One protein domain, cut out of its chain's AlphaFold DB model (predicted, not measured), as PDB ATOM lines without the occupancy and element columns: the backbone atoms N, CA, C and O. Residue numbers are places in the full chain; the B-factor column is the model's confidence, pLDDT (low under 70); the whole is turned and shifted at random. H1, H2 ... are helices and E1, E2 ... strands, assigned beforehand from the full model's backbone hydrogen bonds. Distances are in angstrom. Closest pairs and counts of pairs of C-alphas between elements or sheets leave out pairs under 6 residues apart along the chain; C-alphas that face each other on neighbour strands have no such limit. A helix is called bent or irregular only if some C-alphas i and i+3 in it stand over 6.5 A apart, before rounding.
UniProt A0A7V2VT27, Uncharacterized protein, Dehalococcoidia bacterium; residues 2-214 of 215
ATOM      1  N   GLU A   2     118.845 130.480  97.634       92.75
ATOM      2  CA  GLU A   2     119.659 131.313  96.727       92.75
ATOM      3  C   GLU A   2     120.693 130.544  95.878       92.75
ATOM      4  O   GLU A   2     120.764 130.737  94.666       92.75
ATOM      5  N   LYS A   3     121.459 129.629  96.488       95.19
ATOM      6  CA  LYS A   3     122.438 128.794  95.770       95.19
ATOM      7  C   LYS A   3     121.793 127.942  94.671       95.19
ATOM      8  O   LYS A   3     122.338 127.877  93.579       95.19
ATOM      9  N   ILE A   4     120.629 127.345  94.937       93.44
ATOM     10  CA  ILE A   4     119.897 126.510  93.970       93.44
ATOM     11  C   ILE A   4     119.467 127.354  92.763       93.44
ATOM     12  O   ILE A   4     119.728 126.962  91.628       93.44
ATOM     13  N   LYS A   5     118.916 128.554  93.002       91.44
ATOM     14  CA  LYS A   5     118.550 129.492  91.926       91.44
ATOM     15  C   LYS A   5     119.769 129.912  91.099       91.44
ATOM     16  O   LYS A   5     119.738 129.847  89.877       91.44
ATOM     17  N   ARG A   6     120.874 130.281  91.760       92.19
ATOM     18  CA  ARG A   6     122.131 130.685  91.097       92.19
ATOM     19  C   ARG A   6     122.787 129.559  90.290       92.19
ATOM     20  O   ARG A   6     123.492 129.850  89.334       92.19
ATOM     21  N   MET A   7     122.559 128.297  90.655       93.88
ATOM     22  CA  MET A   7     123.012 127.132  89.883       93.88
ATOM     23  C   MET A   7     122.168 126.876  88.622       93.88
ATOM     24  O   MET A   7     122.489 125.963  87.866       93.88
ATOM     25  N   GLY A   8     121.107 127.657  88.383       90.69
ATOM     26  CA  GLY A   8     120.246 127.529  87.207       90.69
ATOM     27  C   GLY A   8     119.180 126.441  87.327       90.69
ATOM     28  O   GLY A   8     118.641 126.001  86.314       90.69
ATOM     29  N   ALA A   9     118.874 125.974  88.542       93.25
ATOM     30  CA  ALA A   9     117.812 124.995  88.735       93.25
ATOM     31  C   ALA A   9     116.437 125.613  88.439       93.25
ATOM     32  O   ALA A   9     116.099 126.671  88.965       93.25
ATOM     33  N   SER A  10     115.630 124.912  87.643       92.38
ATOM     34  CA  SER A  10     114.258 125.319  87.309       92.38
ATOM     35  C   SER A  10     113.227 124.919  88.362       92.38
ATOM     36  O   SER A  10     112.074 125.313  88.253       92.38
ATOM     37  N   ALA A  11     113.615 124.103  89.343       96.38
ATOM     38  CA  ALA A  11     112.754 123.667  90.430       96.38
ATOM     39  C   ALA A  11     113.583 123.181  91.625       96.38
ATOM     40  O   ALA A  11     114.751 122.801  91.496       96.38
ATOM     41  N   VAL A  12     112.951 123.155  92.792       98.12
ATOM     42  CA  VAL A  12     113.481 122.614  94.042       98.12
ATOM     43  C   VAL A  12     112.789 121.293  94.310       98.12
ATOM     44  O   VAL A  12     111.586 121.172  94.119       98.12
ATOM     45  N   LYS A  13     113.532 120.299  94.796       98.12
ATOM     46  CA  LYS A  13     112.953 119.014  95.177       98.12
ATOM     47  C   LYS A  13     113.461 118.568  96.537       98.12
ATOM     48  O   LYS A  13     114.668 118.587  96.768       98.12
ATOM     49  N   ILE A  14     112.569 118.053  97.385       98.25
ATOM     50  CA  ILE A  14     112.952 117.336  98.612       98.25
ATOM     51  C   ILE A  14     112.352 115.929  98.663       98.25
ATOM     52  O   ILE A  14     111.291 115.665  98.107       98.25
ATOM     53  N   LEU A  15     113.076 114.996  99.284       98.31
ATOM     54  CA  LEU A  15     112.561 113.684  99.683       98.31
ATOM     55  C   LEU A  15     112.124 113.771 101.144       98.31
ATOM     56  O   LEU A  15     112.911 114.244 101.962       98.31
ATOM     57  N   VAL A  16     110.938 113.267 101.474       98.25
ATOM     58  CA  VAL A  16     110.502 113.108 102.865       98.25
ATOM     59  C   VAL A  16     110.059 111.672 103.099       98.25
ATOM     60  O   VAL A  16     109.179 111.163 102.411       98.25
ATOM     61  N   TYR A  17     110.679 110.999 104.065       98.31
ATOM     62  CA  TYR A  17     110.131 109.746 104.576       98.31
ATOM     63  C   TYR A  17     108.908 110.090 105.410       98.31
ATOM     64  O   TYR A  17     109.032 110.813 106.395       98.31
ATOM     65  N   TYR A  18     107.736 109.631 104.988       98.56
ATOM     66  CA  TYR A  18     106.472 110.117 105.522       98.56
ATOM     67  C   TYR A  18     105.536 108.960 105.854       98.56
ATOM     68  O   TYR A  18     105.335 108.045 105.052       98.56
ATOM     69  N   ARG A  19     104.986 109.014 107.065       98.31
ATOM     70  CA  ARG A  19     104.021 108.064 107.615       98.31
ATOM     71  C   ARG A  19     102.872 108.867 108.226       98.31
ATOM     72  O   ARG A  19     103.027 109.334 109.351       98.31
ATOM     73  N   PRO A  20     101.762 109.087 107.495       98.12
ATOM     74  CA  PRO A  20     100.657 109.921 107.979       98.12
ATOM     75  C   PRO A  20      99.981 109.372 109.246       98.12
ATOM     76  O   PRO A  20      99.322 110.105 109.976       98.12
ATOM     77  N   ASP A  21     100.155 108.084 109.516       97.75
ATOM     78  CA  ASP A  21      99.700 107.372 110.707       97.75
ATOM     79  C   ASP A  21     100.616 107.557 111.934       97.75
ATOM     80  O   ASP A  21     100.236 107.189 113.043       97.75
ATOM     81  N   LEU A  22     101.794 108.173 111.774       97.94
ATOM     82  CA  LEU A  22     102.706 108.531 112.864       97.94
ATOM     83  C   LEU A  22     102.666 110.045 113.103       97.94
ATOM     84  O   LEU A  22     103.458 110.794 112.536       97.94
ATOM     85  N   SER A  23     101.743 110.491 113.957       95.44
ATOM     86  CA  SER A  23     101.387 111.912 114.124       95.44
ATOM     87  C   SER A  23     102.571 112.847 114.400       95.44
ATOM     88  O   SER A  23     102.687 113.894 113.761       95.44
ATOM     89  N   GLU A  24     103.459 112.491 115.333       97.62
ATOM     90  CA  GLU A  24     104.589 113.345 115.712       97.62
ATOM     91  C   GLU A  24     105.649 113.449 114.598       97.62
ATOM     92  O   GLU A  24     105.928 114.579 114.180       97.62
ATOM     93  N   PRO A  25     106.198 112.342 114.042       97.62
ATOM     94  CA  PRO A  25     107.061 112.422 112.867       97.62
ATOM     95  C   PRO A  25     106.394 113.171 111.712       97.62
ATOM     96  O   PRO A  25     106.963 114.146 111.220       97.62
ATOM     97  N   ALA A  26     105.164 112.791 111.340       98.31
ATOM     98  CA  ALA A  26     104.438 113.396 110.228       98.31
ATOM     99  C   ALA A  26     104.370 114.921 110.357       98.31
ATOM    100  O   ALA A  26     104.708 115.635 109.413       98.31
ATOM    101  N   SER A  27     104.035 115.429 111.546       98.38
ATOM    102  CA  SER A  27     104.017 116.865 111.837       98.38
ATOM    103  C   SER A  27     105.384 117.528 111.614       98.38
ATOM    104  O   SER A  27     105.479 118.566 110.957       98.38
ATOM    105  N   GLN A  28     106.478 116.913 112.075       98.31
ATOM    106  CA  GLN A  28     107.834 117.436 111.855       98.31
ATOM    107  C   GLN A  28     108.230 117.447 110.370       98.31
ATOM    108  O   GLN A  28     108.856 118.404 109.893       98.31
ATOM    109  N   GLN A  29     107.850 116.413 109.614       98.56
ATOM    110  CA  GLN A  29     108.077 116.377 108.170       98.56
ATOM    111  C   GLN A  29     107.263 117.451 107.442       98.56
ATOM    112  O   GLN A  29     107.837 118.176 106.628       98.56
ATOM    113  N   LEU A  30     105.977 117.624 107.765       98.62
ATOM    114  CA  LEU A  30     105.136 118.676 107.180       98.62
ATOM    115  C   LEU A  30     105.666 120.076 107.511       98.62
ATOM    116  O   LEU A  30     105.722 120.928 106.627       98.62
ATOM    117  N   ASN A  31     106.156 120.306 108.734       98.50
ATOM    118  CA  ASN A  31     106.813 121.565 109.099       98.50
ATOM    119  C   ASN A  31     108.049 121.833 108.227       98.50
ATOM    120  O   ASN A  31     108.248 122.952 107.757       98.50
ATOM    121  N   THR A  32     108.854 120.801 107.960       98.56
ATOM    122  CA  THR A  32     110.017 120.909 107.063       98.56
ATOM    123  C   THR A  32     109.595 121.243 105.633       98.56
ATOM    124  O   THR A  32     110.168 122.146 105.025       98.56
ATOM    125  N   VAL A  33     108.567 120.568 105.109       98.69
ATOM    126  CA  VAL A  33     107.997 120.866 103.787       98.69
ATOM    127  C   VAL A  33     107.512 122.316 103.729       98.69
ATOM    128  O   VAL A  33     107.864 123.030 102.795       98.69
ATOM    129  N   ASN A  34     106.781 122.783 104.743       98.50
ATOM    130  CA  ASN A  34     106.224 124.135 104.784       98.50
ATOM    131  C   ASN A  34     107.305 125.231 104.852       98.50
ATOM    132  O   ASN A  34     107.183 126.280 104.212       98.50
ATOM    133  N   MET A  35     108.395 124.986 105.589       98.31
ATOM    134  CA  MET A  35     109.550 125.891 105.594       98.31
ATOM    135  C   MET A  35     110.169 126.011 104.199       98.31
ATOM    136  O   MET A  35     110.428 127.121 103.737       98.31
ATOM    137  N   VAL A  36     110.372 124.886 103.505       98.38
ATOM    138  CA  VAL A  36     110.941 124.893 102.148       98.38
ATOM    139  C   VAL A  36     109.976 125.521 101.142       98.38
ATOM    140  O   VAL A  36     110.422 126.287 100.297       98.38
ATOM    141  N   ALA A  37     108.670 125.274 101.266       98.38
ATOM    142  CA  ALA A  37     107.636 125.904 100.447       98.38
ATOM    143  C   ALA A  37     107.675 127.436 100.555       98.38
ATOM    144  O   ALA A  37     107.712 128.132  99.543       98.38
ATOM    145  N   SER A  38     107.759 127.963 101.782       98.19
ATOM    146  CA  SER A  38     107.866 129.409 102.035       98.19
ATOM    147  C   SER A  38     109.098 130.020 101.356       98.19
ATOM    148  O   SER A  38     109.042 131.103 100.770       98.19
ATOM    149  N   ASP A  39     110.215 129.297 101.402       97.62
ATOM    150  CA  ASP A  39     111.444 129.648 100.704       97.62
ATOM    151  C   ASP A  39     111.255 129.607  99.175       97.62
ATOM    152  O   ASP A  39     111.625 130.549  98.483       97.62
ATOM    153  N   CYS A  40     110.647 128.560  98.621       98.06
ATOM    154  CA  CYS A  40     110.390 128.437  97.184       98.06
ATOM    155  C   CYS A  40     109.516 129.577  96.642       98.06
ATOM    156  O   CYS A  40     109.884 130.178  95.633       98.06
ATOM    157  N   ILE A  41     108.455 129.960  97.363       97.44
ATOM    158  CA  ILE A  41     107.614 131.124  97.032       97.44
ATOM    159  C   ILE A  41     108.458 132.402  96.991       97.44
ATOM    160  O   ILE A  41     108.408 133.156  96.023       97.44
ATOM    161  N   LYS A  42     109.284 132.643  98.019       97.00
ATOM    162  CA  LYS A  42     110.142 133.837  98.094       97.00
ATOM    163  C   LYS A  42     111.120 133.939  96.919       97.00
ATOM    164  O   LYS A  42     111.455 135.045  96.497       97.00
ATOM    165  N   TYR A  43     111.634 132.807  96.446       95.69
ATOM    166  CA  TYR A  43     112.609 132.761  95.358       95.69
ATOM    167  C   TYR A  43     111.982 132.505  93.986       95.69
ATOM    168  O   TYR A  43     112.742 132.458  93.015       95.69
ATOM    169  N   ASP A  44     110.654 132.401  93.894       94.56
ATOM    170  CA  ASP A  44     109.914 132.121  92.662       94.56
ATOM    171  C   ASP A  44     110.456 130.871  91.947       94.56
ATOM    172  O   ASP A  44     110.972 130.924  90.830       94.56
ATOM    173  N   LEU A  45     110.473 129.749  92.674       95.94
ATOM    174  CA  LEU A  45     110.901 128.448  92.164       95.94
ATOM    175  C   LEU A  45     109.821 127.394  92.425       95.94
ATOM    176  O   LEU A  45     109.431 127.235  93.581       95.94
ATOM    177  N   PRO A  46     109.429 126.604  91.408       97.38
ATOM    178  CA  PRO A  46     108.566 125.449  91.602       97.38
ATOM    179  C   PRO A  46     109.131 124.471  92.633       97.38
ATOM    180  O   PRO A  46     110.330 124.162  92.630       97.38
ATOM    181  N   PHE A  47     108.264 123.936  93.483       98.56
ATOM    182  CA  PHE A  47     108.610 123.051  94.577       98.56
ATOM    183  C   PHE A  47     107.981 121.665  94.427       98.56
ATOM    184  O   PHE A  47     106.766 121.481  94.503       98.56
ATOM    185  N   LEU A  48     108.846 120.665  94.273       98.56
ATOM    186  CA  LEU A  48     108.479 119.260  94.231       98.56
ATOM    187  C   LEU A  48     108.749 118.571  95.567       98.56
ATOM    188  O   LEU A  48     109.851 118.638  96.122       98.56
ATOM    189  N   VAL A  49     107.776 117.797  96.034       98.81
ATOM    190  CA  VAL A  49     107.921 116.978  97.244       98.81
ATOM    191  C   VAL A  49     107.755 115.514  96.882       98.81
ATOM    192  O   VAL A  49     106.769 115.121  96.273       98.81
ATOM    193  N   GLU A  50     108.732 114.693  97.252       98.75
ATOM    194  CA  GLU A  50     108.678 113.242  97.085       98.75
ATOM    195  C   GLU A  50     108.435 112.588  98.449       98.75
ATOM    196  O   GLU A  50     109.409 112.355  99.173       98.75
ATOM    197  N   PRO A  51     107.176 112.312  98.841       98.25
ATOM    198  CA  PRO A  51     106.906 111.443  99.974       98.25
ATOM    199  C   PRO A  51     107.293 110.000  99.673       98.25
ATOM    200  O   PRO A  51     107.018 109.468  98.595       98.25
ATOM    201  N   LYS A  52     107.906 109.350 100.659       98.12
ATOM    202  CA  LYS A  52     108.199 107.920 100.641       98.12
ATOM    203  C   LYS A  52     107.701 107.268 101.918       98.12
ATOM    204  O   LYS A  52     108.226 107.527 103.001       98.12
ATOM    205  N   SER A  53     106.720 106.390 101.763       98.00
ATOM    206  CA  SER A  53     106.309 105.456 102.800       98.00
ATOM    207  C   SER A  53     107.441 104.472 103.113       98.00
ATOM    208  O   SER A  53     108.304 104.183 102.275       98.00
ATOM    209  N   TYR A  54     107.467 103.981 104.347       97.69
ATOM    210  CA  TYR A  54     108.460 103.022 104.822       97.69
ATOM    211  C   TYR A  54     107.833 102.083 105.856       97.69
ATOM    212  O   TYR A  54     106.955 102.530 106.596       97.69
ATOM    213  N   PRO A  55     108.258 100.809 105.916       97.75
ATOM    214  CA  PRO A  55     107.731  99.862 106.887       97.75
ATOM    215  C   PRO A  55     108.262 100.140 108.299       97.75
ATOM    216  O   PRO A  55     109.406 100.574 108.463       97.75
ATOM    217  N   ILE A  56     107.460  99.835 109.320       97.50
ATOM    218  CA  ILE A  56     107.838  99.901 110.743       97.50
ATOM    219  C   ILE A  56     107.475  98.603 111.477       97.50
ATOM    220  O   ILE A  56     106.569  97.883 111.074       97.50
ATOM    221  N   GLY A  57     108.163  98.292 112.579       96.62
ATOM    222  CA  GLY A  57     107.813  97.139 113.419       96.62
ATOM    223  C   GLY A  57     107.784  95.808 112.651       96.62
ATOM    224  O   GLY A  57     108.766  95.447 111.998       96.62
ATOM    225  N   SER A  58     106.665  95.079 112.735       95.50
ATOM    226  CA  SER A  58     106.437  93.808 112.024       95.50
ATOM    227  C   SER A  58     106.486  93.948 110.504       95.50
ATOM    228  O   SER A  58     107.011  93.056 109.833       95.50
ATOM    229  N   GLU A  59     106.047  95.090 109.967       96.88
ATOM    230  CA  GLU A  59     105.998  95.378 108.529       96.88
ATOM    231  C   GLU A  59     107.380  95.237 107.861       96.88
ATOM    232  O   GLU A  59     107.471  94.876 106.688       96.88
ATOM    233  N   ILE A  60     108.474  95.489 108.602       96.62
ATOM    234  CA  ILE A  60     109.860  95.443 108.087       96.62
ATOM    235  C   ILE A  60     110.210  94.045 107.572       96.62
ATOM    236  O   ILE A  60     110.845  93.906 106.527       96.62
ATOM    237  N   ASN A  61     109.776  93.015 108.297       96.12
ATOM    238  CA  ASN A  61     110.035  91.617 107.954       96.12
ATOM    239  C   ASN A  61     108.831  90.954 107.270       96.12
ATOM    240  O   ASN A  61     108.895  89.776 106.924       96.12
ATOM    241  N   ASN A  62     107.747  91.705 107.050       95.31
ATOM    242  CA  ASN A  62     106.522  91.228 106.427       95.31
ATOM    243  C   ASN A  62     106.076  92.172 105.294       95.31
ATOM    244  O   ASN A  62     105.176  92.998 105.466       95.31
ATOM    245  N   PRO A  63     106.664  92.045 104.090       94.56
ATOM    246  CA  PRO A  63     106.345  92.938 102.979       94.56
ATOM    247  C   PRO A  63     104.885  92.855 102.507       94.56
ATOM    248  O   PRO A  63     104.401  93.806 101.896       94.56
ATOM    249  N   ALA A  64     104.185  91.748 102.785       95.94
ATOM    250  CA  ALA A  64     102.760  91.611 102.487       95.94
ATOM    251  C   ALA A  64     101.907  92.508 103.400       95.94
ATOM    252  O   ALA A  64     100.988  93.164 102.924       95.94
ATOM    253  N   GLU A  65     102.254  92.597 104.686       96.44
ATOM    254  CA  GLU A  65     101.608  93.501 105.647       96.44
ATOM    255  C   GLU A  65     101.809  94.966 105.249       96.44
ATOM    256  O   GLU A  65     100.841  95.717 105.148       96.44
ATOM    257  N   PHE A  66     103.037  95.356 104.890       97.25
ATOM    258  CA  PHE A  66     103.290  96.708 104.385       97.25
ATOM    259  C   PHE A  66     102.541  96.998 103.073       97.25
ATOM    260  O   PHE A  66     102.040  98.103 102.869       97.25
ATOM    261  N   ALA A  67     102.438  96.011 102.175       96.19
ATOM    262  CA  ALA A  67     101.733  96.172 100.906       96.19
ATOM    263  C   ALA A  67     100.238  96.473 101.087       96.19
ATOM    264  O   ALA A  67      99.704  97.262 100.313       96.19
ATOM    265  N   VAL A  68      99.594  95.905 102.114       95.44
ATOM    266  CA  VAL A  68      98.192  96.198 102.460       95.44
ATOM    267  C   VAL A  68      98.022  97.649 102.921       95.44
ATOM    268  O   VAL A  68      97.041  98.299 102.569       95.44
ATOM    269  N   LEU A  69      98.985  98.185 103.675       97.38
ATOM    270  CA  LEU A  69      98.930  99.559 104.190       97.38
ATOM    271  C   LEU A  69      99.281 100.613 103.133       97.38
ATOM    272  O   LEU A  69      98.813 101.751 103.213       97.38
ATOM    273  N   LYS A  70     100.100 100.249 102.139       97.75
ATOM    274  CA  LYS A  70     100.674 101.180 101.158       97.75
ATOM    275  C   LYS A  70      99.628 102.055 100.464       97.75
ATOM    276  O   LYS A  70      99.882 103.240 100.268       97.75
ATOM    277  N   GLU A  71      98.463 101.500 100.151       96.94
ATOM    278  CA  GLU A  71      97.346 102.215  99.521       96.94
ATOM    279  C   GLU A  71      96.945 103.453 100.319       96.94
ATOM    280  O   GLU A  71      96.991 104.578  99.815       96.94
ATOM    281  N   GLN A  72      96.628 103.253 101.598       98.12
ATOM    282  CA  GLN A  72      96.203 104.329 102.485       98.12
ATOM    283  C   GLN A  72      97.346 105.304 102.758       98.12
ATOM    284  O   GLN A  72      97.128 106.515 102.737       98.12
ATOM    285  N   LEU A  73      98.569 104.798 102.959       98.69
ATOM    286  CA  LEU A  73      99.734 105.641 103.220       98.69
ATOM    287  C   LEU A  73     100.005 106.591 102.050       98.69
ATOM    288  O   LEU A  73     100.180 107.787 102.273       98.69
ATOM    289  N   VAL A  74     100.003 106.100 100.809       98.75
ATOM    290  CA  VAL A  74     100.296 106.913  99.619       98.75
ATOM    291  C   VAL A  74      99.190 107.936  99.355       98.75
ATOM    292  O   VAL A  74      99.490 109.114  99.157       98.75
ATOM    293  N   ILE A  75      97.921 107.522  99.410       98.75
ATOM    294  CA  ILE A  75      96.774 108.416  99.178       98.75
ATOM    295  C   ILE A  75      96.728 109.520 100.243       98.75
ATOM    296  O   ILE A  75      96.624 110.704  99.914       98.75
ATOM    297  N   LYS A  76      96.891 109.159 101.522       98.75
ATOM    298  CA  LYS A  76      96.899 110.128 102.621       98.75
ATOM    299  C   LYS A  76      98.116 111.056 102.570       98.75
ATOM    300  O   LYS A  76      97.984 112.243 102.848       98.75
ATOM    301  N   SER A  77      99.273 110.553 102.129       98.81
ATOM    302  CA  SER A  77     100.460 111.387 101.887       98.81
ATOM    303  C   SER A  77     100.187 112.491 100.874       98.81
ATOM    304  O   SER A  77     100.571 113.633 101.112       98.81
ATOM    305  N   ALA A  78      99.517 112.174  99.763       98.62
ATOM    306  CA  ALA A  78      99.144 113.183  98.779       98.62
ATOM    307  C   ALA A  78      98.178 114.212  99.372       98.62
ATOM    308  O   ALA A  78      98.411 115.408  99.210       98.62
ATOM    309  N   GLN A  79      97.166 113.770 100.122       98.69
ATOM    310  CA  GLN A  79      96.225 114.674 100.785       98.69
ATOM    311  C   GLN A  79      96.930 115.667 101.720       98.69
ATOM    312  O   GLN A  79      96.686 116.869 101.637       98.69
ATOM    313  N   ASP A  80      97.805 115.176 102.599       98.62
ATOM    314  CA  ASP A  80      98.443 116.010 103.622       98.62
ATOM    315  C   ASP A  80      99.478 116.966 103.018       98.62
ATOM    316  O   ASP A  80      99.528 118.143 103.366       98.62
ATOM    317  N   ILE A  81     100.307 116.472 102.094       98.50
ATOM    318  CA  ILE A  81     101.406 117.255 101.521       98.50
ATOM    319  C   ILE A  81     100.889 118.312 100.552       98.50
ATOM    320  O   ILE A  81     101.418 119.420 100.526       98.50
ATOM    321  N   THR A  82      99.855 117.998  99.772       98.31
ATOM    322  CA  THR A  82      99.299 118.943  98.790       98.31
ATOM    323  C   THR A  82      98.367 119.975  99.413       98.31
ATOM    324  O   THR A  82      97.975 120.917  98.737       98.31
ATOM    325  N   ALA A  83      98.050 119.841 100.706       98.12
ATOM    326  CA  ALA A  83      97.435 120.910 101.488       98.12
ATOM    327  C   ALA A  83      98.427 122.028 101.866       98.12
ATOM    328  O   ALA A  83      98.012 123.078 102.354       98.12
ATOM    329  N   LEU A  84      99.730 121.809 101.662       97.88
ATOM    330  CA  LEU A  84     100.767 122.834 101.771       97.88
ATOM    331  C   LEU A  84     101.008 123.503 100.410       97.88
ATOM    332  O   LEU A  84     100.601 122.992  99.370       97.88
ATOM    333  N   PHE A  85     101.732 124.622 100.407       96.31
ATOM    334  CA  PHE A  85     102.079 125.365  99.190       96.31
ATOM    335  C   PHE A  85     103.213 124.697  98.392       96.31
ATOM    336  O   PHE A  85     104.327 125.213  98.305       96.31
ATOM    337  N   ILE A  86     102.942 123.514  97.850       98.38
ATOM    338  CA  ILE A  86     103.828 122.793  96.931       98.38
ATOM    339  C   ILE A  86     103.253 122.838  95.514       98.38
ATOM    340  O   ILE A  86     102.050 123.007  95.348       98.38
ATOM    341  N   ASP A  87     104.085 122.616  94.498       98.56
ATOM    342  CA  ASP A  87     103.639 122.665  93.100       98.56
ATOM    343  C   ASP A  87     103.362 121.279  92.518       98.56
ATOM    344  O   ASP A  87     102.410 121.103  91.761       98.56
ATOM    345  N   VAL A  88     104.195 120.281  92.845       98.56
ATOM    346  CA  VAL A  88     104.060 118.923  92.288       98.56
ATOM    347  C   VAL A  88     104.505 117.863  93.302       98.56
ATOM    348  O   VAL A  88     105.702 117.751  93.596       98.56
ATOM    349  N   PRO A  89     103.609 117.005  93.819       98.62
ATOM    350  CA  PRO A  89     104.023 115.798  94.506       98.62
ATOM    351  C   PRO A  89     104.568 114.780  93.495       98.62
ATOM    352  O   PRO A  89     103.946 114.439  92.486       98.62
ATOM    353  N   LYS A  90     105.748 114.249  93.802       98.75
ATOM    354  CA  LYS A  90     106.312 113.065  93.162       98.75
ATOM    355  C   LYS A  90     105.900 111.858  94.004       98.75
ATOM    356  O   LYS A  90     106.547 111.560  95.004       98.75
ATOM    357  N   ALA A  91     104.805 111.207  93.630       98.69
ATOM    358  CA  ALA A  91     104.140 110.189  94.439       98.69
ATOM    359  C   ALA A  91     104.533 108.761  94.039       98.69
ATOM    360  O   ALA A  91     104.848 108.476  92.882       98.69
ATOM    361  N   GLU A  92     104.502 107.852  95.012       98.56
ATOM    362  CA  GLU A  92     104.607 106.411  94.776       98.56
ATOM    363  C   GLU A  92     103.387 105.879  94.022       98.56
ATOM    364  O   GLU A  92     102.290 106.417  94.147       98.56
ATOM    365  N   PHE A  93     103.551 104.766  93.305       98.44
ATOM    366  CA  PHE A  93     102.396 103.973  92.899       98.44
ATOM    367  C   PHE A  93     101.668 103.461  94.161       98.44
ATOM    368  O   PHE A  93     102.338 102.911  95.049       98.44
ATOM    369  N   PRO A  94     100.333 103.616  94.270       98.00
ATOM    370  CA  PRO A  94      99.593 103.359  95.508       98.00
ATOM    371  C   PRO A  94      99.446 101.870  95.845       98.00
ATOM    372  O   PRO A  94      98.815 101.535  96.832       98.00
ATOM    373  N   ALA A  95     100.040 100.963  95.071       97.31
ATOM    374  CA  ALA A  95     100.004  99.532  95.339       97.31
ATOM    375  C   ALA A  95     101.392  98.894  95.202       97.31
ATOM    376  O   ALA A  95     102.389  99.526  94.829       97.31
ATOM    377  N   ASN A  96     101.463  97.607  95.527       95.06
ATOM    378  CA  ASN A  96     102.588  96.752  95.184       95.06
ATOM    379  C   ASN A  96     102.098  95.663  94.226       95.06
ATOM    380  O   ASN A  96     101.331  94.785  94.623       95.06
ATOM    381  N   LEU A  97     102.581  95.706  92.982       93.44
ATOM    382  CA  LEU A  97     102.141  94.808  91.910       93.44
ATOM    383  C   LEU A  97     102.437  93.321  92.172       93.44
ATOM    384  O   LEU A  97     101.864  92.457  91.518       93.44
ATOM    385  N   ARG A  98     103.289  92.996  93.155       91.81
ATOM    386  CA  ARG A  98     103.507  91.605  93.592       91.81
ATOM    387  C   ARG A  98     102.322  91.020  94.362       91.81
ATOM    388  O   ARG A  98     102.185  89.803  94.401       91.81
ATOM    389  N   TYR A  99     101.510  91.867  94.994       94.06
ATOM    390  CA  TYR A  99     100.411  91.453  95.874       94.06
ATOM    391  C   TYR A  99      99.030  91.849  95.343       94.06
ATOM    392  O   TYR A  99      98.033  91.277  95.772       94.06
ATOM    393  N   LYS A 100      98.961  92.805  94.407       94.12
ATOM    394  CA  LYS A 100      97.718  93.254  93.770       94.12
ATOM    395  C   LYS A 100      97.946  93.488  92.278       94.12
ATOM    396  O   LYS A 100      98.805  94.282  91.910       94.12
ATOM    397  N   TRP A 101      97.174  92.805  91.434       94.44
ATOM    398  CA  TRP A 101      97.324  92.842  89.970       94.44
ATOM    399  C   TRP A 101      96.026  93.149  89.214       94.44
ATOM    400  O   TRP A 101      96.069  93.284  87.991       94.44
ATOM    401  N   ASP A 102      94.878  93.245  89.896       96.88
ATOM    402  CA  ASP A 102      93.629  93.604  89.222       96.88
ATOM    403  C   ASP A 102      93.716  95.033  88.673       96.88
ATOM    404  O   ASP A 102      93.859  96.006  89.415       96.88
ATOM    405  N   LYS A 103      93.662  95.167  87.346       96.00
ATOM    406  CA  LYS A 103      93.902  96.449  86.674       96.00
ATOM    407  C   LYS A 103      92.837  97.491  87.023       96.00
ATOM    408  O   LYS A 103      93.183  98.663  87.150       96.00
ATOM    409  N   ALA A 104      91.576  97.091  87.185       97.56
ATOM    410  CA  ALA A 104      90.500  98.025  87.503       97.56
ATOM    411  C   ALA A 104      90.665  98.591  88.920       97.56
ATOM    412  O   ALA A 104      90.554  99.803  89.116       97.56
ATOM    413  N   GLU A 105      91.025  97.747  89.888       97.88
ATOM    414  CA  GLU A 105      91.367  98.182  91.242       97.88
ATOM    415  C   GLU A 105      92.573  99.129  91.256       97.88
ATOM    416  O   GLU A 105      92.533 100.169  91.914       97.88
ATOM    417  N   LEU A 106      93.632  98.809  90.510       98.25
ATOM    418  CA  LEU A 106      94.844  99.630  90.441       98.25
ATOM    419  C   LEU A 106      94.587 101.019  89.833       98.25
ATOM    420  O   LEU A 106      95.102 102.017  90.344       98.25
ATOM    421  N   ILE A 107      93.766 101.096  88.780       98.44
ATOM    422  CA  ILE A 107      93.320 102.372  88.199       98.44
ATOM    423  C   ILE A 107      92.510 103.158  89.232       98.44
ATOM    424  O   ILE A 107      92.767 104.343  89.436       98.44
ATOM    425  N   ASN A 108      91.580 102.505  89.935       98.56
ATOM    426  CA  ASN A 108      90.768 103.157  90.961       98.56
ATOM    427  C   ASN A 108      91.615 103.702  92.127       98.56
ATOM    428  O   ASN A 108      91.330 104.782  92.640       98.56
ATOM    429  N   LEU A 109      92.679 103.004  92.534       98.56
ATOM    430  CA  LEU A 109      93.623 103.506  93.538       98.56
ATOM    431  C   LEU A 109      94.385 104.741  93.045       98.56
ATOM    432  O   LEU A 109      94.529 105.711  93.787       98.56
ATOM    433  N   CYS A 110      94.840 104.740  91.790       98.69
ATOM    434  CA  CYS A 110      95.476 105.916  91.195       98.69
ATOM    435  C   CYS A 110      94.495 107.091  91.063       98.69
ATOM    436  O   CYS A 110      94.890 108.234  91.259       98.69
ATOM    437  N   HIS A 111      93.214 106.820  90.802       98.62
ATOM    438  CA  HIS A 111      92.181 107.851  90.731       98.62
ATOM    439  C   HIS A 111      91.901 108.450  92.117       98.62
ATOM    440  O   HIS A 111      91.781 109.662  92.259       98.62
ATOM    441  N   GLN A 112      91.856 107.629  93.171       98.75
ATOM    442  CA  GLN A 112      91.756 108.123  94.551       98.75
ATOM    443  C   GLN A 112      92.964 108.979  94.951       98.75
ATOM    444  O   GLN A 112      92.797 110.001  95.618       98.75
ATOM    445  N   LEU A 113      94.168 108.581  94.529       98.69
ATOM    446  CA  LEU A 113      95.381 109.378  94.694       98.69
ATOM    447  C   LEU A 113      95.256 110.728  93.974       98.69
ATOM    448  O   LEU A 113      95.510 111.761  94.592       98.69
ATOM    449  N   ASP A 114      94.813 110.733  92.714       98.62
ATOM    450  CA  ASP A 114      94.596 111.967  91.960       98.62
ATOM    451  C   ASP A 114      93.589 112.884  92.663       98.62
ATOM    452  O   ASP A 114      93.892 114.047  92.920       98.62
ATOM    453  N   MET A 115      92.431 112.358  93.061       98.38
ATOM    454  CA  MET A 115      91.393 113.123  93.763       98.38
ATOM    455  C   MET A 115      91.850 113.668  95.121       98.38
ATOM    456  O   MET A 115      91.334 114.686  95.575       98.38
ATOM    457  N   SER A 116      92.813 113.009  95.767       98.56
ATOM    458  CA  SER A 116      93.381 113.455  97.043       98.56
ATOM    459  C   SER A 116      94.440 114.548  96.876       98.56
ATOM    460  O   SER A 116      94.724 115.264  97.833       98.56
ATOM    461  N   SER A 117      95.023 114.685  95.684       98.38
ATOM    462  CA  SER A 117      96.026 115.699  95.370       98.38
ATOM    463  C   SER A 117      95.370 117.017  94.946       98.38
ATOM    464  O   SER A 117      94.608 117.048  93.979       98.38
ATOM    465  N   GLN A 118      95.704 118.123  95.615       97.94
ATOM    466  CA  GLN A 118      95.215 119.468  95.251       97.94
ATOM    467  C   GLN A 118      95.952 120.085  94.049       97.94
ATOM    468  O   GLN A 118      95.489 121.058  93.461       97.94
ATOM    469  N   VAL A 119      97.093 119.510  93.673       98.38
ATOM    470  CA  VAL A 119      97.983 119.972  92.596       98.38
ATOM    471  C   VAL A 119      98.309 118.809  91.643       98.38
ATOM    472  O   VAL A 119      98.071 117.649  92.002       98.38
ATOM    473  N   PRO A 120      98.806 119.058  90.416       98.38
ATOM    474  CA  PRO A 120      99.184 117.981  89.499       98.38
ATOM    475  C   PRO A 120     100.304 117.122  90.085       98.38
ATOM    476  O   PRO A 120     101.243 117.640  90.683       98.38
ATOM    477  N   TRP A 121     100.238 115.807  89.885       98.75
ATOM    478  CA  TRP A 121     101.201 114.862  90.449       98.75
ATOM    479  C   TRP A 121     101.933 114.074  89.364       98.75
ATOM    480  O   TRP A 121     101.449 113.908  88.241       98.75
ATOM    481  N   VAL A 122     103.118 113.572  89.710       98.75
ATOM    482  CA  VAL A 122     103.907 112.673  88.856       98.75
ATOM    483  C   VAL A 122     104.253 111.396  89.602       98.75
ATOM    484  O   VAL A 122     104.527 111.420  90.803       98.75
ATOM    485  N   ILE A 123     104.293 110.277  88.886       98.62
ATOM    486  CA  ILE A 123     104.641 108.980  89.472       98.62
ATOM    487  C   ILE A 123     106.161 108.763  89.532       98.62
ATOM    488  O   ILE A 123     106.895 109.064  88.584       98.62
ATOM    489  N   LEU A 124     106.652 108.210  90.643       98.12
ATOM    490  CA  LEU A 124     108.040 107.763  90.811       98.12
ATOM    491  C   LEU A 124     108.196 106.257  90.605       98.12
ATOM    492  O   LEU A 124     107.289 105.486  90.886       98.12
ATOM    493  N   SER A 125     109.398 105.828  90.215       96.06
ATOM    494  CA  SER A 125     109.656 104.416  89.901       96.06
ATOM    495  C   SER A 125     110.014 103.527  91.092       96.06
ATOM    496  O   SER A 125     110.176 102.327  90.934       96.06
ATOM    497  N   ALA A 126     110.284 104.099  92.264       91.56
ATOM    498  CA  ALA A 126     110.641 103.403  93.512       91.56
ATOM    499  C   ALA A 126     111.831 102.413  93.461       91.56
ATOM    500  O   ALA A 126     112.192 101.862  94.497       91.56
ATOM    501  N   GLY A 127     112.499 102.249  92.317       86.75
ATOM    502  CA  GLY A 127     113.528 101.228  92.103       86.75
ATOM    503  C   GLY A 127     112.997  99.885  91.592       86.75
ATOM    504  O   GLY A 127     113.758  98.922  91.621       86.75
ATOM    505  N   VAL A 128     111.741  99.799  91.132       94.25
ATOM    506  CA  VAL A 128     111.272  98.616  90.386       94.25
ATOM    507  C   VAL A 128     111.979  98.527  89.027       94.25
ATOM    508  O   VAL A 128     112.608  99.492  88.581       94.25
ATOM    509  N   ASP A 129     111.921  97.365  88.378       96.31
ATOM    510  CA  ASP A 129     112.445  97.207  87.021       96.31
ATOM    511  C   ASP A 129     111.617  97.990  85.990       96.31
ATOM    512  O   ASP A 129     110.502  98.447  86.254       96.31
ATOM    513  N   PHE A 130     112.172  98.154  84.789       97.88
ATOM    514  CA  PHE A 130     111.518  98.916  83.730       97.88
ATOM    515  C   PHE A 130     110.138  98.367  83.346       97.88
ATOM    516  O   PHE A 130     109.234  99.152  83.069       97.88
ATOM    517  N   GLY A 131     109.969  97.042  83.309       97.25
ATOM    518  CA  GLY A 131     108.718  96.415  82.887       97.25
ATOM    519  C   GLY A 131     107.582  96.740  83.849       97.25
ATOM    520  O   GLY A 131     106.516  97.171  83.410       97.25
ATOM    521  N   LEU A 132     107.839  96.615  85.153       96.88
ATOM    522  CA  LEU A 132     106.891  97.022  86.189       96.88
ATOM    523  C   LEU A 132     106.624  98.528  86.148       96.88
ATOM    524  O   LEU A 132     105.465  98.932  86.123       96.88
ATOM    525  N   PHE A 133     107.663  99.364  86.060       98.06
ATOM    526  CA  PHE A 133     107.464 100.815  86.040       98.06
ATOM    527  C   PHE A 133     106.667 101.281  84.814       98.06
ATOM    528  O   PHE A 133     105.826 102.168  84.920       98.06
ATOM    529  N   TYR A 134     106.887 100.666  83.651       98.06
ATOM    530  CA  TYR A 134     106.111 100.938  82.442       98.06
ATOM    531  C   TYR A 134     104.617 100.655  82.659       98.06
ATOM    532  O   TYR A 134     103.777 101.466  82.269       98.06
ATOM    533  N   GLN A 135     104.282  99.542  83.320       97.56
ATOM    534  CA  GLN A 135     102.898  99.214  83.673       97.56
ATOM    535  C   GLN A 135     102.315 100.210  84.684       97.56
ATOM    536  O   GLN A 135     101.194 100.674  84.498       97.56
ATOM    537  N   GLU A 136     103.075 100.581  85.716       98.31
ATOM    538  CA  GLU A 136     102.652 101.577  86.709       98.31
ATOM    539  C   GLU A 136     102.350 102.936  86.055       98.31
ATOM    540  O   GLU A 136     101.322 103.543  86.354       98.31
ATOM    541  N   VAL A 137     103.195 103.392  85.121       98.44
ATOM    542  CA  VAL A 137     102.970 104.637  84.366       98.44
ATOM    543  C   VAL A 137     101.731 104.532  83.479       98.44
ATOM    544  O   VAL A 137     100.932 105.467  83.464       98.44
ATOM    545  N   GLU A 138     101.525 103.414  82.775       98.06
ATOM    546  CA  GLU A 138     100.325 103.209  81.952       98.06
ATOM    547  C   GLU A 138      99.039 103.294  82.790       98.06
ATOM    548  O   GLU A 138      98.103 103.998  82.406       98.06
ATOM    549  N   ILE A 139      99.001 102.619  83.943       98.38
ATOM    550  CA  ILE A 139      97.845 102.628  84.851       98.38
ATOM    551  C   ILE A 139      97.631 104.038  85.419       98.38
ATOM    552  O   ILE A 139      96.509 104.538  85.395       98.38
ATOM    553  N   ALA A 140      98.689 104.705  85.884       98.44
ATOM    554  CA  ALA A 140      98.587 106.046  86.453       98.44
ATOM    555  C   ALA A 140      98.097 107.089  85.429       98.44
ATOM    556  O   ALA A 140      97.313 107.974  85.779       98.44
ATOM    557  N   CYS A 141      98.495 106.966  84.157       98.06
ATOM    558  CA  CYS A 141      97.998 107.818  83.070       98.06
ATOM    559  C   CYS A 141      96.488 107.694  82.874       98.06
ATOM    560  O   CYS A 141      95.814 108.696  82.673       98.06
ATOM    561  N   GLN A 142      95.927 106.495  83.032       96.50
ATOM    562  CA  GLN A 142      94.478 106.279  82.931       96.50
ATOM    563  C   GLN A 142      93.686 106.882  84.104       96.50
ATOM    564  O   GLN A 142      92.459 106.850  84.088       96.50
ATOM    565  N   ALA A 143      94.375 107.422  85.111       96.56
ATOM    566  CA  ALA A 143      93.797 107.832  86.380       96.56
ATOM    567  C   ALA A 143      94.114 109.283  86.785       96.56
ATOM    568  O   ALA A 143      93.812 109.666  87.912       96.56
ATOM    569  N   GLY A 144      94.705 110.089  85.896       95.94
ATOM    570  CA  GLY A 144      94.874 111.533  86.114       95.94
ATOM    571  C   GLY A 144      96.305 112.027  86.339       95.94
ATOM    572  O   GLY A 144      96.504 113.231  86.469       95.94
ATOM    573  N   VAL A 145      97.318 111.148  86.348       98.38
ATOM    574  CA  VAL A 145      98.716 111.586  86.528       98.38
ATOM    575  C   VAL A 145      99.143 112.558  85.422       98.38
ATOM    576  O   VAL A 145      98.766 112.395  84.259       98.38
ATOM    577  N   SER A 146      99.995 113.527  85.758       98.50
ATOM    578  CA  SER A 146     100.531 114.505  84.802       98.50
ATOM    579  C   SER A 146     101.879 114.123  84.190       98.50
ATOM    580  O   SER A 146     102.458 114.888  83.421       98.50
ATOM    581  N   GLY A 147     102.393 112.938  84.509       98.19
ATOM    582  CA  GLY A 147     103.631 112.410  83.950       98.19
ATOM    583  C   GLY A 147     104.378 111.514  84.928       98.19
ATOM    584  O   GLY A 147     103.816 110.987  85.885       98.19
ATOM    585  N   PHE A 148     105.674 111.345  84.695       98.44
ATOM    586  CA  PHE A 148     106.532 110.498  85.514       98.44
ATOM    587  C   PHE A 148     107.850 111.200  85.840       98.44
ATOM    588  O   PHE A 148     108.365 111.997  85.058       98.44
ATOM    589  N   LEU A 149     108.431 110.848  86.984       97.94
ATOM    590  CA  LEU A 149     109.802 111.194  87.348       97.94
ATOM    591  C   LEU A 149     110.528 109.909  87.767       97.94
ATOM    592  O   LEU A 149     110.674 109.579  88.949       97.94
ATOM    593  N   GLY A 150     110.947 109.157  86.749       94.94
ATOM    594  CA  GLY A 150     111.659 107.887  86.872       94.94
ATOM    595  C   GLY A 150     113.175 108.068  86.868       94.94
ATOM    596  O   GLY A 150     113.708 108.959  86.216       94.94
ATOM    597  N   GLY A 151     113.878 107.207  87.603       95.06
ATOM    598  CA  GLY A 151     115.341 107.175  87.623       95.06
ATOM    599  C   GLY A 151     115.837 105.756  87.409       95.06
ATOM    600  O   GLY A 151     115.960 105.298  86.280       95.06
ATOM    601  N   ARG A 152     116.041 105.032  88.511       96.00
ATOM    602  CA  ARG A 152     116.570 103.659  88.521       96.00
ATOM    603  C   ARG A 152     115.891 102.707  87.530       96.00
ATOM    604  O   ARG A 152     116.595 102.027  86.800       96.00
ATOM    605  N   ALA A 153     114.564 102.726  87.418       97.12
ATOM    606  CA  ALA A 153     113.855 101.861  86.467       97.12
ATOM    607  C   ALA A 153     114.263 102.089  84.997       97.12
ATOM    608  O   ALA A 153     114.060 101.222  84.159       97.12
ATOM    609  N   ILE A 154     114.827 103.254  84.668       97.69
ATOM    610  CA  ILE A 154     115.249 103.607  83.312       97.69
ATOM    611  C   ILE A 154     116.692 103.153  83.063       97.69
ATOM    612  O   ILE A 154     116.966 102.584  82.007       97.69
ATOM    613  N   TRP A 155     117.604 103.368  84.019       96.94
ATOM    614  CA  TRP A 155     119.052 103.294  83.769       96.94
ATOM    615  C   TRP A 155     119.880 102.479  84.774       96.94
ATOM    616  O   TRP A 155     121.095 102.408  84.604       96.94
ATOM    617  N   GLN A 156     119.293 101.878  85.816       96.00
ATOM    618  CA  GLN A 156     120.071 101.267  86.908       96.00
ATOM    619  C   GLN A 156     121.024 100.158  86.454       96.00
ATOM    620  O   GLN A 156     122.084 100.004  87.051       96.00
ATOM    621  N   GLU A 157     120.691  99.413  85.397       96.56
ATOM    622  CA  GLU A 157     121.539  98.328  84.902       96.56
ATOM    623  C   GLU A 157     122.885  98.843  84.382       96.56
ATOM    624  O   GLU A 157     123.890  98.151  84.507       96.56
ATOM    625  N   ALA A 158     122.937 100.094  83.908       97.38
ATOM    626  CA  ALA A 158     124.176 100.740  83.484       97.38
ATOM    627  C   ALA A 158     125.205 100.852  84.621       97.38
ATOM    628  O   ALA A 158     126.402 100.934  84.361       97.38
ATOM    629  N   MET A 159     124.761 100.858  85.882       95.56
ATOM    630  CA  MET A 159     125.656 100.946  87.041       95.56
ATOM    631  C   MET A 159     126.425  99.647  87.299       95.56
ATOM    632  O   MET A 159     127.401  99.676  88.038       95.56
ATOM    633  N   TYR A 160     126.003  98.536  86.689       96.69
ATOM    634  CA  TYR A 160     126.683  97.241  86.775       96.69
ATOM    635  C   TYR A 160     127.543  96.933  85.539       96.69
ATOM    636  O   TYR A 160     128.104  95.847  85.448       96.69
ATOM    637  N   ILE A 161     127.626  97.859  84.575       98.06
ATOM    638  CA  ILE A 161     128.469  97.720  83.383       98.06
ATOM    639  C   ILE A 161     129.797  98.412  83.665       98.06
ATOM    640  O   ILE A 161     129.832  99.641  83.738       98.06
ATOM    641  N   ASP A 162     130.877  97.652  83.829       98.06
ATOM    642  CA  ASP A 162     132.192  98.205  84.177       98.06
ATOM    643  C   ASP A 162     132.830  98.987  83.024       98.06
ATOM    644  O   ASP A 162     133.364 100.076  83.250       98.06
ATOM    645  N   ASP A 163     132.734  98.474  81.793       98.38
ATOM    646  CA  ASP A 163     133.293  99.139  80.616       98.38
ATOM    647  C   ASP A 163     132.518 100.422  80.276       98.38
ATOM    648  O   ASP A 163     131.298 100.431  80.100       98.38
ATOM    649  N   GLU A 164     133.243 101.535  80.167       98.12
ATOM    650  CA  GLU A 164     132.658 102.852  79.910       98.12
ATOM    651  C   GLU A 164     131.935 102.912  78.559       98.12
ATOM    652  O   GLU A 164     130.858 103.506  78.462       98.12
ATOM    653  N   ARG A 165     132.492 102.294  77.511       98.31
ATOM    654  CA  ARG A 165     131.909 102.345  76.165       98.31
ATOM    655  C   ARG A 165     130.626 101.534  76.113       98.31
ATOM    656  O   ARG A 165     129.634 102.020  75.573       98.31
ATOM    657  N   GLU A 166     130.615 100.350  76.715       98.50
ATOM    658  CA  GLU A 166     129.410  99.535  76.862       98.50
ATOM    659  C   GLU A 166     128.345 100.248  77.700       98.50
ATOM    660  O   GLU A 166     127.167 100.248  77.338       98.50
ATOM    661  N   ARG A 167     128.743 100.940  78.776       98.56
ATOM    662  CA  ARG A 167     127.825 101.724  79.612       98.56
ATOM    663  C   ARG A 167     127.187 102.873  78.833       98.56
ATOM    664  O   ARG A 167     125.971 103.059  78.893       98.56
ATOM    665  N   VAL A 168     127.984 103.632  78.080       98.25
ATOM    666  CA  VAL A 168     127.494 104.713  77.209       98.25
ATOM    667  C   VAL A 168     126.593 104.155  76.105       98.25
ATOM    668  O   VAL A 168     125.533 104.724  75.831       98.25
ATOM    669  N   GLN A 169     126.956 103.018  75.511       98.50
ATOM    670  CA  GLN A 169     126.132 102.338  74.513       98.50
ATOM    671  C   GLN A 169     124.782 101.913  75.104       98.50
ATOM    672  O   GLN A 169     123.742 102.169  74.501       98.50
ATOM    673  N   TYR A 170     124.762 101.330  76.306       98.56
ATOM    674  CA  TYR A 170     123.526 100.955  76.994       98.56
ATOM    675  C   TYR A 170     122.635 102.173  77.272       98.56
ATOM    676  O   TYR A 170     121.438 102.150  76.985       98.56
ATOM    677  N   LEU A 171     123.205 103.265  77.791       98.38
ATOM    678  CA  LEU A 171     122.452 104.487  78.095       98.38
ATOM    679  C   LEU A 171     121.876 105.143  76.832       98.38
ATOM    680  O   LEU A 171     120.718 105.560  76.835       98.38
ATOM    681  N   SER A 172     122.657 105.198  75.749       98.12
ATOM    682  CA  SER A 172     122.242 105.799  74.472       98.12
ATOM    683  C   SER A 172     121.286 104.930  73.650       98.12
ATOM    684  O   SER A 172     120.629 105.449  72.751       98.12
ATOM    685  N   THR A 173     121.166 103.638  73.968       98.38
ATOM    686  CA  THR A 173     120.226 102.719  73.313       98.38
ATOM    687  C   THR A 173     119.081 102.339  74.240       98.38
ATOM    688  O   THR A 173     117.999 102.906  74.134       98.38
ATOM    689  N   VAL A 174     119.306 101.421  75.179       98.44
ATOM    690  CA  VAL A 174     118.284 100.894  76.090       98.44
ATOM    691  C   VAL A 174     117.713 101.997  76.979       98.44
ATOM    692  O   VAL A 174     116.496 102.128  77.081       98.44
ATOM    693  N   GLY A 175     118.564 102.825  77.594       98.12
ATOM    694  CA  GLY A 175     118.109 103.930  78.446       98.12
ATOM    695  C   GLY A 175     117.266 104.955  77.678       98.12
ATOM    696  O   GLY A 175     116.184 105.340  78.129       98.12
ATOM    697  N   ALA A 176     117.733 105.351  76.492       98.31
ATOM    698  CA  ALA A 176     117.031 106.277  75.609       98.31
ATOM    699  C   ALA A 176     115.698 105.709  75.086       98.31
ATOM    700  O   ALA A 176     114.688 106.414  75.114       98.31
ATOM    701  N   ASP A 177     115.661 104.438  74.666       98.62
ATOM    702  CA  ASP A 177     114.436 103.759  74.219       98.62
ATOM    703  C   ASP A 177     113.397 103.679  75.342       98.62
ATOM    704  O   ASP A 177     112.232 104.027  75.153       98.62
ATOM    705  N   ARG A 178     113.825 103.312  76.553       98.50
ATOM    706  CA  ARG A 178     112.957 103.274  77.736       98.50
ATOM    707  C   ARG A 178     112.333 104.633  78.034       98.50
ATOM    708  O   ARG A 178     111.128 104.707  78.274       98.50
ATOM    709  N   LEU A 179     113.131 105.703  77.993       98.25
ATOM    710  CA  LEU A 179     112.622 107.059  78.181       98.25
ATOM    711  C   LEU A 179     111.614 107.425  77.086       98.25
ATOM    712  O   LEU A 179     110.522 107.882  77.409       98.25
ATOM    713  N   LYS A 180     111.939 107.151  75.816       98.38
ATOM    714  CA  LYS A 180     111.047 107.390  74.673       98.38
ATOM    715  C   LYS A 180     109.700 106.690  74.855       98.38
ATOM    716  O   LYS A 180     108.662 107.324  74.710       98.38
ATOM    717  N   ARG A 181     109.709 105.414  75.237       98.50
ATOM    718  CA  ARG A 181     108.502 104.611  75.468       98.50
ATOM    719  C   ARG A 181     107.628 105.159  76.599       98.50
ATOM    720  O   ARG A 181     106.410 105.215  76.457       98.50
ATOM    721  N   LEU A 182     108.232 105.588  77.708       98.56
ATOM    722  CA  LEU A 182     107.495 106.232  78.801       98.56
ATOM    723  C   LEU A 182     106.916 107.586  78.367       98.56
ATOM    724  O   LEU A 182     105.773 107.900  78.697       98.56
ATOM    725  N   THR A 183     107.674 108.371  77.595       97.94
ATOM    726  CA  THR A 183     107.196 109.630  77.009       97.94
ATOM    727  C   THR A 183     106.022 109.395  76.063       97.94
ATOM    728  O   THR A 183     105.042 110.119  76.158       97.94
ATOM    729  N   GLU A 184     106.060 108.372  75.209       98.19
ATOM    730  CA  GLU A 184     104.956 108.041  74.297       98.19
ATOM    731  C   GLU A 184     103.654 107.714  75.041       98.19
ATOM    732  O   GLU A 184     102.590 108.191  74.639       98.19
ATOM    733  N   ILE A 185     103.722 106.957  76.145       97.19
ATOM    734  CA  ILE A 185     102.552 106.715  77.006       97.19
ATOM    735  C   ILE A 185     102.064 108.026  77.613       97.19
ATOM    736  O   ILE A 185     100.882 108.347  77.494       97.19
ATOM    737  N   ALA A 186     102.956 108.775  78.265       97.25
ATOM    738  CA  ALA A 186     102.580 109.994  78.968       97.25
ATOM    739  C   ALA A 186     101.974 111.025  78.005       97.25
ATOM    740  O   ALA A 186     100.918 111.578  78.281       97.25
ATOM    741  N   SER A 187     102.564 111.223  76.826       96.31
ATOM    742  CA  SER A 187     102.029 112.123  75.801       96.31
ATOM    743  C   SER A 187     100.658 111.703  75.277       96.31
ATOM    744  O   SER A 187      99.907 112.555  74.811       96.31
ATOM    745  N   ARG A 188     100.330 110.406  75.316       96.44
ATOM    746  CA  ARG A 188      99.046 109.899  74.828       96.44
ATOM    747  C   ARG A 188      97.952 109.920  75.891       96.44
ATOM    748  O   ARG A 188      96.799 110.152  75.540       96.44
ATOM    749  N   TYR A 189      98.296 109.624  77.141       97.38
ATOM    750  CA  TYR A 189      97.309 109.299  78.171       97.38
ATOM    751  C   TYR A 189      97.409 110.144  79.442       97.38
ATOM    752  O   TYR A 189      96.434 110.181  80.181       97.38
ATOM    753  N   ALA A 190      98.540 110.797  79.729       97.56
ATOM    754  CA  ALA A 190      98.651 111.637  80.922       97.56
ATOM    755  C   ALA A 190      97.803 112.909  80.785       97.56
ATOM    756  O   ALA A 190      97.557 113.408  79.683       97.56
ATOM    757  N   VAL A 191      97.398 113.464  81.924       97.50
ATOM    758  CA  VAL A 191      96.603 114.691  81.976       97.50
ATOM    759  C   VAL A 191      97.539 115.902  82.026       97.50
ATOM    760  O   VAL A 191      98.369 115.986  82.936       97.50
ATOM    761  N   PRO A 192      97.430 116.869  81.096       96.88
ATOM    762  CA  PRO A 192      98.229 118.086  81.160       96.88
ATOM    763  C   PRO A 192      98.074 118.787  82.514       96.88
ATOM    764  O   PRO A 192      96.956 119.039  82.959       96.88
ATOM    765  N   TRP A 193      99.198 119.124  83.152       96.62
ATOM    766  CA  TRP A 193      99.250 119.612  84.539       96.62
ATOM    767  C   TRP A 193      98.293 120.780  84.831       96.62
ATOM    768  O   TRP A 193      97.692 120.843  85.900       96.62
ATOM    769  N   TYR A 194      98.111 121.680  83.864       95.94
ATOM    770  CA  TYR A 194      97.286 122.879  84.002       95.94
ATOM    771  C   TYR A 194      95.789 122.559  84.131       95.94
ATOM    772  O   TYR A 194      95.056 123.331  84.744       95.94
ATOM    773  N   GLN A 195      95.328 121.404  83.630       96.19
ATOM    774  CA  GLN A 195      93.927 120.995  83.774       96.19
ATOM    775  C   GLN A 195      93.569 120.725  85.235       96.19
ATOM    776  O   GLN A 195      92.448 121.013  85.648       96.19
ATOM    777  N   LYS A 196      94.524 120.241  86.042       94.88
ATOM    778  CA  LYS A 196      94.323 120.036  87.482       94.88
ATOM    779  C   LYS A 196      94.043 121.349  88.216       94.88
ATOM    780  O   LYS A 196      93.327 121.352  89.209       94.88
ATOM    781  N   LEU A 197      94.568 122.456  87.690       93.69
ATOM    782  CA  LEU A 197      94.351 123.809  88.202       93.69
ATOM    783  C   LEU A 197      93.113 124.490  87.591       93.69
ATOM    784  O   LEU A 197      92.887 125.671  87.834       93.69
ATOM    785  N   GLY A 198      92.326 123.774  86.779       95.19
ATOM    786  CA  GLY A 198      91.152 124.324  86.098       95.19
ATOM    787  C   GLY A 198      91.479 125.285  84.952       95.19
ATOM    788  O   GLY A 198      90.594 126.013  84.516       95.19
ATOM    789  N   LEU A 199      92.725 125.290  84.473       95.81
ATOM    790  CA  LEU A 199      93.180 126.163  83.393       95.81
ATOM    791  C   LEU A 199      93.068 125.473  82.029       95.81
ATOM    792  O   LEU A 199      93.082 124.244  81.907       95.81
ATOM    793  N   ALA A 200      93.043 126.280  80.977       94.94
ATOM    794  CA  ALA A 200      93.164 125.877  79.589       94.94
ATOM    795  C   ALA A 200      94.515 126.312  79.000       94.94
ATOM    796  O   ALA A 200      95.136 127.283  79.424       94.94
ATOM    797  N   ALA A 201      94.962 125.619  77.949       92.38
ATOM    798  CA  ALA A 201      96.273 125.868  77.340       92.38
ATOM    799  C   ALA A 201      96.472 127.317  76.852       92.38
ATOM    800  O   ALA A 201      97.592 127.816  76.862       92.38
ATOM    801  N   HIS A 202      95.400 127.991  76.426       92.94
ATOM    802  CA  HIS A 202      95.454 129.371  75.935       92.94
ATOM    803  C   HIS A 202      95.592 130.417  77.055       92.94
ATOM    804  O   HIS A 202      95.897 131.569  76.762       92.94
ATOM    805  N   GLU A 203      95.371 130.031  78.315       93.94
ATOM    806  CA  GLU A 203      95.551 130.892  79.491       93.94
ATOM    807  C   GLU A 203      97.007 130.896  79.981       93.94
ATOM    808  O   GLU A 203      97.390 131.728  80.802       93.94
ATOM    809  N   LEU A 204      97.840 129.979  79.477       91.31
ATOM    810  CA  LEU A 204      99.247 129.892  79.849       91.31
ATOM    811  C   LEU A 204     100.066 130.986  79.164       91.31
ATOM    812  O   LEU A 204      99.937 131.236  77.963       91.31
ATOM    813  N   ALA A 205     100.977 131.596  79.923       87.25
ATOM    814  CA  ALA A 205     101.924 132.553  79.375       87.25
ATOM    815  C   ALA A 205     102.814 131.883  78.318       87.25
ATOM    816  O   ALA A 205     103.437 130.848  78.568       87.25
ATOM    817  N   TYR A 206     102.916 132.504  77.141       85.31
ATOM    818  CA  TYR A 206     103.863 132.054  76.130       85.31
ATOM    819  C   TYR A 206     105.290 132.227  76.651       85.31
ATOM    820  O   TYR A 206     105.735 133.340  76.933       85.31
ATOM    821  N   THR A 207     106.019 131.122  76.750       80.75
ATOM    822  CA  THR A 207     107.444 131.116  77.078       80.75
ATOM    823  C   THR A 207     108.214 130.647  75.852       80.75
ATOM    824  O   THR A 207     107.924 129.584  75.298       80.75
ATOM    825  N   SER A 208     109.193 131.434  75.394       82.94
ATOM    826  CA  SER A 208     110.020 131.025  74.259       82.94
ATOM    827  C   SER A 208     110.794 129.755  74.629       82.94
ATOM    828  O   SER A 208     111.242 129.595  75.762       82.94
ATOM    829  N   GLY A 209     111.045 128.851  73.677       77.88
ATOM    830  CA  GLY A 209     111.929 127.694  73.920       77.88
ATOM    831  C   GLY A 209     113.380 128.083  74.255       77.88
ATOM    832  O   GLY A 209     114.208 127.218  74.536       77.88
ATOM    833  N   LYS A 210     113.699 129.382  74.206       82.00
ATOM    834  CA  LYS A 210     114.983 129.989  74.546       82.00
ATOM    835  C   LYS A 210     114.896 130.866  75.798       82.00
ATOM    836  O   LYS A 210     115.847 131.591  76.057       82.00
ATOM    837  N   TRP A 211     113.817 130.784  76.581       79.44
ATOM    838  CA  TRP A 211     113.588 131.657  77.736       79.44
ATOM    839  C   TRP A 211     114.797 131.703  78.683       79.44
ATOM    840  O   TRP A 211     115.210 132.772  79.104       79.44
ATOM    841  N   TYR A 212     115.454 130.563  78.913       70.00
ATOM    842  CA  TYR A 212     116.641 130.442  79.768       70.00
ATOM    843  C   TYR A 212     117.914 131.109  79.207       70.00
ATOM    844  O   TYR A 212     118.921 131.184  79.905       70.00
ATOM    845  N   LYS A 213     117.906 131.533  77.937       74.62
ATOM    846  CA  LYS A 213     118.977 132.310  77.288       74.62
ATOM    847  C   LYS A 213     118.637 133.796  77.162       74.62
ATOM    848  O   LYS A 213     119.539 134.584  76.902       74.62
ATOM    849  N   GLU A 214     117.355 134.140  77.240       70.56
ATOM    850  CA  GLU A 214     116.816 135.475  76.947       70.56
ATOM    851  C   GLU A 214     116.400 136.241  78.219       70.56
ATOM    852  O   GLU A 214     116.120 137.434  78.124       70.56
TER     853      GLU A 214
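Overview. This is residues 2 to 214 of the 215 residues of an uncharacterized protein of Dehalococcoidia bacterium (UniProt A0A7V2VT27). A curved, twisted wall of four parallel strands, E1 to E4, has helices H2 and H4 over one face; H5 packs on H4, and H6 packs on H5 and on the edge strand E4. H8, the longest helix, makes a long arm with H7: H7 leads away from the sheet, and H8 folds back beside it and then packs on H6 with its residues 178 to 189. A tail with residues 205 to 211 sticking out ends in H10. The printed part has 213 residues, with ten named helices and four named strands in the order H1 E1 H2 E2 H3 H4 E3 H5 E4 H6 H7 H8 H9 H10; the sheet order is E1 E2 E3 E4, all parallel, and the class is mixed, helices and strands. It is compact, with a radius of gyration of the C-alphas of 18.2 A and spans of 55 by 45 by 34 A.

Along the chain. H1, residues 2 to 6, begins at C-alpha 2 (119.659, 131.313, 96.727). E1 is 12 to 17, 17.0 A long; H2 23 to 43, 30.2 A; E2 47 to 52, 16.3 A; H3 57 to 60. H4, 63 to 82, 27.3 A, has a kink of 41 degrees near residue 72 and is only just irregular: C-alphas 68 and 71 are 6.7 A apart. E3 is 88 to 91, H5 103 to 116, E4 122 to 124 and H6 130 to 141. H7, 152 to 160, is irregular, with C-alphas 154 and 157 8.4 A apart. H8, 164 to 189, is 36.0 A long; H9 is 193 to 196; H10, 211 to 214, ends at C-alpha 214 (116.816, 135.475, 76.947).

Arrangement. The sheet is only just strongly twisted, its C-alphas up to 4.4 A off the best plane. N 16 and O 50, 2.9 A, join E1 and E2 within hydrogen-bond range; N 90 and O 49, 2.8 A, E2 and E3; N 91 and O 122, 2.8 A, E3 and E4. Residues 148 to 149 pair, parallel, with 123 to 124 of E4. Three strand-helix-strand units, two parallel neighbour strands with helices between, are right-handed crossovers: E1, H2, E2; E2, H3 H4, E3; E3, H5, E4. H2, H4 and H6 with the sheet make two layers, helices on a sheet; H2 and H4 are on the same face, at heights over the sheet of 9.7 A and 7.2 A. H4 touches H5, the closest C-alphas Ile 75 and Leu 113, 4.8 A. The hub H6 touches H5 at Ile 107 and Ile 139, C-alphas 5.6 A, and H8 at Cys 141 and Tyr 189, C-alphas 5.2 A. H7 and H8 are a hairpin at a shallow tilt of 7 degrees, opposite ways, C-alphas of Ala 158 and Arg 167 closest, 5.4 A. H3 and H4 only just touch, only at the corner, with 3 pairs of C-alphas within 8 A. H1 is close to but not clearly touching H2; H9 and H10 touch no helix. H1, H2, H5 and H6 have every O i to N i+4 pair within hydrogen-bond range, H4 14 of 16, H8 20 of 22 and H7 1 of 5, with 4 of 6 O i to N i+3 pairs; H3, H9 and H10 are too short for an O i to N i+4 pair.

Size, cuts and confidence. The C-alphas farthest apart, Ser 58 and Glu 214, are 55.4 A apart. The printed part has no cut; the links E3 to H5 and H9 to H10 are long. The mean pLDDT of the printed part is 96.3, that of H10 is 74, and no printed residue is under 70.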